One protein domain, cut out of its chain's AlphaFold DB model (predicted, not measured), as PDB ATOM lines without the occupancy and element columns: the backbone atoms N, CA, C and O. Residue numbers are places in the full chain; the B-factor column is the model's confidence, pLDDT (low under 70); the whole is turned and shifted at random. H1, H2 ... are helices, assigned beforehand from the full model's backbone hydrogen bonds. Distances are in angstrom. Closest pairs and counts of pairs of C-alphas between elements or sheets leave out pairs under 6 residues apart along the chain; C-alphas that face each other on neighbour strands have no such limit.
ATOM      1  N   THR A  92      34.217 -36.725 559.591       94.69
ATOM      2  CA  THR A  92      35.383 -37.258 560.313       94.69
ATOM      3  C   THR A  92      36.725 -37.005 559.624       94.69
ATOM      4  O   THR A  92      37.764 -37.146 560.262       94.69
ATOM      5  N   LYS A  93      36.736 -36.629 558.337       94.06
ATOM      6  CA  LYS A  93      37.963 -36.235 557.628       94.06
ATOM      7  C   LYS A  93      38.378 -34.788 557.894       94.06
ATOM      8  O   LYS A  93      39.515 -34.440 557.594       94.06
ATOM      9  N   ALA A  94      37.473 -33.946 558.392       93.06
ATOM     10  CA  ALA A  94      37.729 -32.537 558.652       93.06
ATOM     11  C   ALA A  94      37.987 -32.309 560.145       93.06
ATOM     12  O   ALA A  94      37.251 -32.803 560.997       93.06
ATOM     13  N   THR A  95      39.006 -31.517 560.472       92.81
ATOM     14  CA  THR A  95      39.196 -31.045 561.848       92.81
ATOM     15  C   THR A  95      38.204 -29.924 562.164       92.81
ATOM     16  O   THR A  95      37.770 -29.195 561.267       92.81
ATOM     17  N   ASN A  96      37.895 -29.718 563.449       92.81
ATOM     18  CA  ASN A  96      37.081 -28.578 563.893       92.81
ATOM     19  C   ASN A  96      37.663 -27.239 563.404       92.81
ATOM     20  O   ASN A  96      36.926 -26.346 563.002       92.81
ATOM     21  N   GLU A  97      38.993 -27.121 563.363       91.75
ATOM     22  CA  GLU A  97      39.673 -25.941 562.831       91.75
ATOM     23  C   GLU A  97      39.362 -25.706 561.343       91.75
ATOM     24  O   GLU A  97      39.078 -24.572 560.946       91.75
ATOM     25  N   VAL A  98      39.393 -26.755 560.511       91.50
ATOM     26  CA  VAL A  98      39.033 -26.641 559.089       91.50
ATOM     27  C   VAL A  98      37.575 -26.220 558.945       91.50
ATOM     28  O   VAL A  98      37.295 -25.295 558.181       91.50
ATOM     29  N   ILE A  99      36.660 -26.840 559.694       90.75
ATOM     30  CA  ILE A  99      35.227 -26.507 559.665       90.75
ATOM     31  C   ILE A  99      35.021 -25.016 559.968       90.75
ATOM     32  O   ILE A  99      34.418 -24.299 559.167       90.75
ATOM     33  N   GLU A 100      35.600 -24.517 561.060       90.38
ATOM     34  CA  GLU A 100      35.462 -23.115 561.469       90.38
ATOM     35  C   GLU A 100      36.088 -22.135 560.469       90.38
ATOM     36  O   GLU A 100      35.522 -21.074 560.177       90.38
ATOM     37  N   LYS A 101      37.235 -22.478 559.868       88.94
ATOM     38  CA  LYS A 101      37.826 -21.649 558.805       88.94
ATOM     39  C   LYS A 101      36.941 -21.595 557.560       88.94
ATOM     40  O   LYS A 101      36.845 -20.534 556.942       88.94
ATOM     41  N   ARG A 102      36.270 -22.692 557.198       88.69
ATOM     42  CA  ARG A 102      35.362 -22.728 556.040       88.69
ATOM     43  C   ARG A 102      34.077 -21.940 556.288       88.69
ATOM     44  O   ARG A 102      33.672 -21.197 555.397       88.69
ATOM     45  N   LYS A 103      33.509 -21.983 557.500       88.50
ATOM     46  CA  LYS A 103      32.399 -21.092 557.898       88.50
ATOM     47  C   LYS A 103      32.778 -19.618 557.731       88.50
ATOM     48  O   LYS A 103      32.074 -18.856 557.071       88.50
ATOM     49  N   LYS A 104      33.955 -19.227 558.236       86.69
ATOM     50  CA  LYS A 104      34.490 -17.861 558.072       86.69
ATOM     51  C   LYS A 104      34.734 -17.492 556.608       86.69
ATOM     52  O   LYS A 104      34.558 -16.330 556.253       86.69
ATOM     53  N   ALA A 105      35.146 -18.444 555.769       85.56
ATOM     54  CA  ALA A 105      35.328 -18.208 554.338       85.56
ATOM     55  C   ALA A 105      34.000 -17.851 553.658       85.56
ATOM     56  O   ALA A 105      33.972 -16.880 552.904       85.56
ATOM     57  N   VAL A 106      32.905 -18.549 554.000       84.31
ATOM     58  CA  VAL A 106      31.558 -18.191 553.529       84.31
ATOM     59  C   VAL A 106      31.235 -16.763 553.933       84.31
ATOM     60  O   VAL A 106      31.036 -15.952 553.048       84.31
ATOM     61  N   LEU A 107      31.298 -16.403 555.218       82.50
ATOM     62  CA  LEU A 107      30.945 -15.049 555.686       82.50
ATOM     63  C   LEU A 107      31.755 -13.921 555.019       82.50
ATOM     64  O   LEU A 107      31.286 -12.792 554.914       82.50
ATOM     65  N   ARG A 108      32.973 -14.221 554.562       79.06
ATOM     66  CA  ARG A 108      33.875 -13.263 553.904       79.06
ATOM     67  C   ARG A 108      33.749 -13.247 552.378       79.06
ATOM     68  O   ARG A 108      34.448 -12.467 551.739       79.06
ATOM     69  N   GLY A 109      32.920 -14.109 551.787       76.44
ATOM     70  CA  GLY A 109      32.865 -14.301 550.334       76.44
ATOM     71  C   GLY A 109      34.172 -14.855 549.750       76.44
ATOM     72  O   GLY A 109      34.495 -14.605 548.592       76.44
ATOM     73  N   ALA A 110      34.958 -15.574 550.554       78.94
ATOM     74  CA  ALA A 110      36.251 -16.107 550.150       78.94
ATOM     75  C   ALA A 110      36.108 -17.486 549.492       78.94
ATOM     76  O   ALA A 110      35.391 -18.363 549.973       78.94
ATOM     77  N   THR A 111      36.854 -17.705 548.411       79.56
ATOM     78  CA  THR A 111      36.950 -19.008 547.746       79.56
ATOM     79  C   THR A 111      37.920 -19.935 548.474       79.56
ATOM     80  O   THR A 111      38.901 -19.495 549.072       79.56
ATOM     81  N   THR A 112      37.686 -21.240 548.371       82.75
ATOM     82  CA  THR A 112      38.554 -22.287 548.930       82.75
ATOM     83  C   THR A 112      39.081 -23.213 547.825       82.75
ATOM     84  O   THR A 112      38.978 -22.902 546.644       82.75
ATOM     85  N   ASN A 113      39.617 -24.378 548.195       83.38
ATOM     86  CA  ASN A 113      39.946 -25.470 547.273       83.38
ATOM     87  C   ASN A 113      38.737 -26.404 547.001       83.38
ATOM     88  O   ASN A 113      37.645 -26.197 547.539       83.38
ATOM     89  N   HIS A 114      38.973 -27.450 546.200       84.12
ATOM     90  CA  HIS A 114      38.005 -28.492 545.839       84.12
ATOM     91  C   HIS A 114      37.759 -29.555 546.931       84.12
ATOM     92  O   HIS A 114      36.879 -30.401 546.768       84.12
ATOM     93  N   TRP A 115      38.542 -29.573 548.014       87.81
ATOM     94  CA  TRP A 115      38.559 -30.638 549.020       87.81
ATOM     95  C   TRP A 115      37.892 -30.132 550.311       87.81
ATOM     96  O   TRP A 115      38.489 -29.367 551.068       87.81
ATOM     97  N   PRO A 116      36.645 -30.536 550.613       89.06
ATOM     98  CA  PRO A 116      35.852 -29.909 551.673       89.06
ATOM     99  C   PRO A 116      36.403 -30.157 553.087       89.06
ATOM    100  O   PRO A 116      36.089 -29.397 553.999       89.06
ATOM    101  N   HIS A 117      37.241 -31.182 553.262       91.50
ATOM    102  CA  HIS A 117      37.911 -31.519 554.520       91.50
ATOM    103  C   HIS A 117      39.292 -30.873 554.677       91.50
ATOM    104  O   HIS A 117      39.937 -31.061 555.706       91.50
ATOM    105  N   GLU A 118      39.734 -30.083 553.700       89.44
ATOM    106  CA  GLU A 118      41.005 -29.378 553.762       89.44
ATOM    107  C   GLU A 118      40.831 -27.879 553.547       89.44
ATOM    108  O   GLU A 118      39.874 -27.376 552.953       89.44
ATOM    109  N   LEU A 119      41.842 -27.145 553.994       78.44
ATOM    110  CA  LEU A 119      42.046 -25.751 553.642       78.44
ATOM    111  C   LEU A 119      43.439 -25.583 553.018       78.44
ATOM    112  O   LEU A 119      44.176 -24.667 553.365       78.44
ATOM    113  N   ALA A 120      43.834 -26.489 552.117       66.06
ATOM    114  CA  ALA A 120      44.973 -26.261 551.235       66.06
ATOM    115  C   ALA A 120      44.771 -24.933 550.487       66.06
ATOM    116  O   ALA A 120      43.650 -24.654 550.045       66.06
ATOM    117  N   GLY A 121      45.828 -24.122 550.383       56.12
ATOM    118  CA  GLY A 121      45.816 -22.803 549.751       56.12
ATOM    119  C   GLY A 121      45.348 -22.872 548.299       56.12
ATOM    120  O   GLY A 121      46.157 -22.981 547.381       56.12
ATOM    121  N   GLY A 122      44.031 -22.817 548.096       43.09
ATOM    122  CA  GLY A 122      43.410 -22.649 546.791       43.09
ATOM    123  C   GLY A 122      43.945 -21.359 546.181       43.09
ATOM    124  O   GLY A 122      44.046 -20.346 546.876       43.09
ATOM    125  N   GLY A 123      44.383 -21.441 544.926       45.12
ATOM    126  CA  GLY A 123      45.176 -20.419 544.250       45.12
ATOM    127  C   GLY A 123      44.751 -18.986 544.568       45.12
ATOM    128  O   GLY A 123      43.579 -18.649 544.478       45.12
ATOM    129  N   ARG A 124      45.733 -18.151 544.934       45.44
ATOM    130  CA  ARG A 124      45.603 -16.697 545.131       45.44
ATOM    131  C   ARG A 124      44.280 -16.300 545.810       45.44
ATOM    132  O   ARG A 124      43.423 -15.689 545.182       45.44
ATOM    133  N   LEU A 125      44.201 -16.530 547.121       49.47
ATOM    134  CA  LEU A 125      43.207 -15.997 548.078       49.47
ATOM    135  C   LEU A 125      42.927 -14.474 547.991       49.47
ATOM    136  O   LEU A 125      42.188 -13.939 548.806       49.47
ATOM    137  N   ALA A 126      43.540 -13.736 547.070       46.09
ATOM    138  CA  ALA A 126      43.774 -12.312 547.233       46.09
ATOM    139  C   ALA A 126      42.806 -11.382 546.487       46.09
ATOM    140  O   ALA A 126      42.926 -10.177 546.686       46.09
ATOM    141  N   LYS A 127      41.908 -11.852 545.602       52.06
ATOM    142  CA  LYS A 127      41.152 -10.918 544.731       52.06
ATOM    143  C   LYS A 127      39.719 -11.299 544.356       52.06
ATOM    144  O   LYS A 127      39.174 -10.671 543.455       52.06
ATOM    145  N   THR A 128      39.084 -12.274 545.003       53.94
ATOM    146  CA  THR A 128      37.622 -12.369 544.868       53.94
ATOM    147  C   THR A 128      37.051 -11.217 545.685       53.94
ATOM    148  O   THR A 128      37.340 -11.162 546.884       53.94
ATOM    149  N   PRO A 129      36.328 -10.257 545.078       56.81
ATOM    150  CA  PRO A 129      35.611  -9.268 545.862       56.81
ATOM    151  C   PRO A 129      34.770 -10.034 546.878       56.81
ATOM    152  O   PRO A 129      34.167 -11.053 546.527       56.81
ATOM    153  N   GLY A 130      34.742  -9.570 548.129       60.75
ATOM    154  CA  GLY A 130      33.728 -10.049 549.060       60.75
ATOM    155  C   GLY A 130      32.347  -9.899 548.423       60.75
ATOM    156  O   GLY A 130      32.189  -9.247 547.384       60.75
ATOM    157  N   PHE A 131      31.331 -10.493 549.039       65.75
ATOM    158  CA  PHE A 131      29.964 -10.213 548.625       65.75
ATOM    159  C   PHE A 131      29.797  -8.701 548.452       65.75
ATOM    160  O   PHE A 131      30.125  -7.939 549.363       65.75
ATOM    161  N   GLY A 132      29.380  -8.267 547.257       63.50
ATOM    162  CA  GLY A 132      29.100  -6.855 547.012       63.50
ATOM    163  C   GLY A 132      28.072  -6.328 548.024       63.50
ATOM    164  O   GLY A 132      27.532  -7.113 548.805       63.50
ATOM    165  N   PRO A 133      27.737  -5.029 548.004       64.56
ATOM    166  CA  PRO A 133      26.811  -4.429 548.974       64.56
ATOM    167  C   PRO A 133      25.505  -5.225 549.156       64.56
ATOM    168  O   PRO A 133      24.979  -5.327 550.257       64.56
ATOM    169  N   ASP A 134      25.041  -5.859 548.076       71.06
ATOM    170  CA  ASP A 134      23.845  -6.698 548.025       71.06
ATOM    171  C   ASP A 134      24.066  -8.194 548.263       71.06
ATOM    172  O   ASP A 134      23.097  -8.930 548.404       71.06
ATOM    173  N   GLY A 135      25.300  -8.691 548.235       69.19
ATOM    174  CA  GLY A 135      25.561 -10.129 548.284       69.19
ATOM    175  C   GLY A 135      25.383 -10.723 549.685       69.19
ATOM    176  O   GLY A 135      24.988 -11.878 549.820       69.19
ATOM    177  N   SER A 136      25.628  -9.921 550.725       73.88
ATOM    178  CA  SER A 136      25.526 -10.340 552.128       73.88
ATOM    179  C   SER A 136      24.099 -10.721 552.531       73.88
ATOM    180  O   SER A 136      23.929 -11.614 553.356       73.88
ATOM    181  N   LYS A 137      23.073 -10.128 551.900       81.00
ATOM    182  CA  LYS A 137      21.655 -10.446 552.159       81.00
ATOM    183  C   LYS A 137      21.256 -11.866 551.746       81.00
ATOM    184  O   LYS A 137      20.213 -12.348 552.170       81.00
ATOM    185  N   TYR A 138      22.072 -12.528 550.923       80.62
ATOM    186  CA  TYR A 138      21.855 -13.915 550.507       80.62
ATOM    187  C   TYR A 138      22.571 -14.930 551.414       80.62
ATOM    188  O   TYR A 138      22.449 -16.134 551.192       80.62
ATOM    189  N   ILE A 139      23.317 -14.475 552.429       80.75
ATOM    190  CA  ILE A 139      23.906 -15.360 553.436       80.75
ATOM    191  C   ILE A 139      22.842 -15.691 554.480       80.75
ATOM    192  O   ILE A 139      22.372 -14.823 555.211       80.75
ATOM    193  N   VAL A 140      22.515 -16.974 554.600       84.00
ATOM    194  CA  VAL A 140      21.658 -17.481 555.674       84.00
ATOM    195  C   VAL A 140      22.558 -17.934 556.826       84.00
ATOM    196  O   VAL A 140      23.071 -19.052 556.806       84.00
ATOM    197  N   ASN A 141      22.787 -17.061 557.812       81.94
ATOM    198  CA  ASN A 141      23.727 -17.312 558.922       81.94
ATOM    199  C   ASN A 141      23.432 -18.619 559.675       81.94
ATOM    200  O   ASN A 141      24.354 -19.353 560.015       81.94
ATOM    201  N   GLU A 142      22.157 -18.969 559.828       83.12
ATOM    202  CA  GLU A 142      21.704 -20.214 560.463       83.12
ATOM    203  C   GLU A 142      22.250 -21.471 559.763       83.12
ATOM    204  O   GLU A 142      22.588 -22.461 560.414       83.12
ATOM    205  N   LEU A 143      22.377 -21.435 558.429       81.88
ATOM    206  CA  LEU A 143      22.962 -22.530 557.651       81.88
ATOM    207  C   LEU A 143      24.489 -22.575 557.783       81.88
ATOM    208  O   LEU A 143      25.077 -23.649 557.682       81.88
ATOM    209  N   VAL A 144      25.131 -21.423 558.000       82.69
ATOM    210  CA  VAL A 144      26.589 -21.320 558.171       82.69
ATOM    211  C   VAL A 144      27.013 -21.823 559.546       82.69
ATOM    212  O   VAL A 144      27.979 -22.579 559.664       82.69
ATOM    213  N   GLU A 145      26.301 -21.413 560.590       80.75
ATOM    214  CA  GLU A 145      26.584 -21.827 561.964       80.75
ATOM    215  C   GLU A 145      26.304 -23.321 562.152       80.75
ATOM    216  O   GLU A 145      27.085 -24.010 562.820       80.75
ATOM    217  N   GLY A 146      25.279 -23.822 561.451       71.62
ATOM    218  CA  GLY A 146      24.775 -25.181 561.570       71.62
ATOM    219  C   GLY A 146      24.030 -25.356 562.891       71.62
ATOM    220  O   GLY A 146      24.462 -24.877 563.939       71.62
TER     221      GLY A 146
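Overview. This is residues 92 to 146 of the 151 residues of the protein "Hypothetical protein" of Amorphochlora amoebiformis (UniProt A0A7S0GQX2). This is a flat piece with little regular structure: one helix, H1, with a long stretch, residues 108 to 140, that first folds back along H1 and then swings out in a wide arc. The arc leads to the short helix H2, on the other side of H1 from the loop. The printed part has 55 residues, with H1 then H2 and no named strand; the class is all helix, with 17 residues in named elements. It is only just compact, close to loose, with a radius of gyration of the C-alphas of 11.9 A, and spans 34 by 28 by 14 A.

Along the chain. H1, residues 96 to 107, runs 17.0 A from C-alpha 96 at (37.081, -28.578, 563.893). H2, residues 141 to 145, ends at C-alpha 145 at (26.584, -21.827, 561.964).

Arrangement. H1, with residues 103 to 106 alone, only just touches H2, with 3 pairs of C-alphas within 8 A; the closest C-alphas, of Lys 103 and Val 144, are 5.8 A apart. In H1 and H2 every O i to N i+4 pair is within hydrogen-bond range.

Size, cuts and confidence. The C-alphas farthest apart, of Thr 92 and Pro 133, are 35.8 A apart. The printed part has no cut. The link from H1 to H2 is long, 33 residues. Residues 120 to 133 and residue 135 have pLDDT under 70.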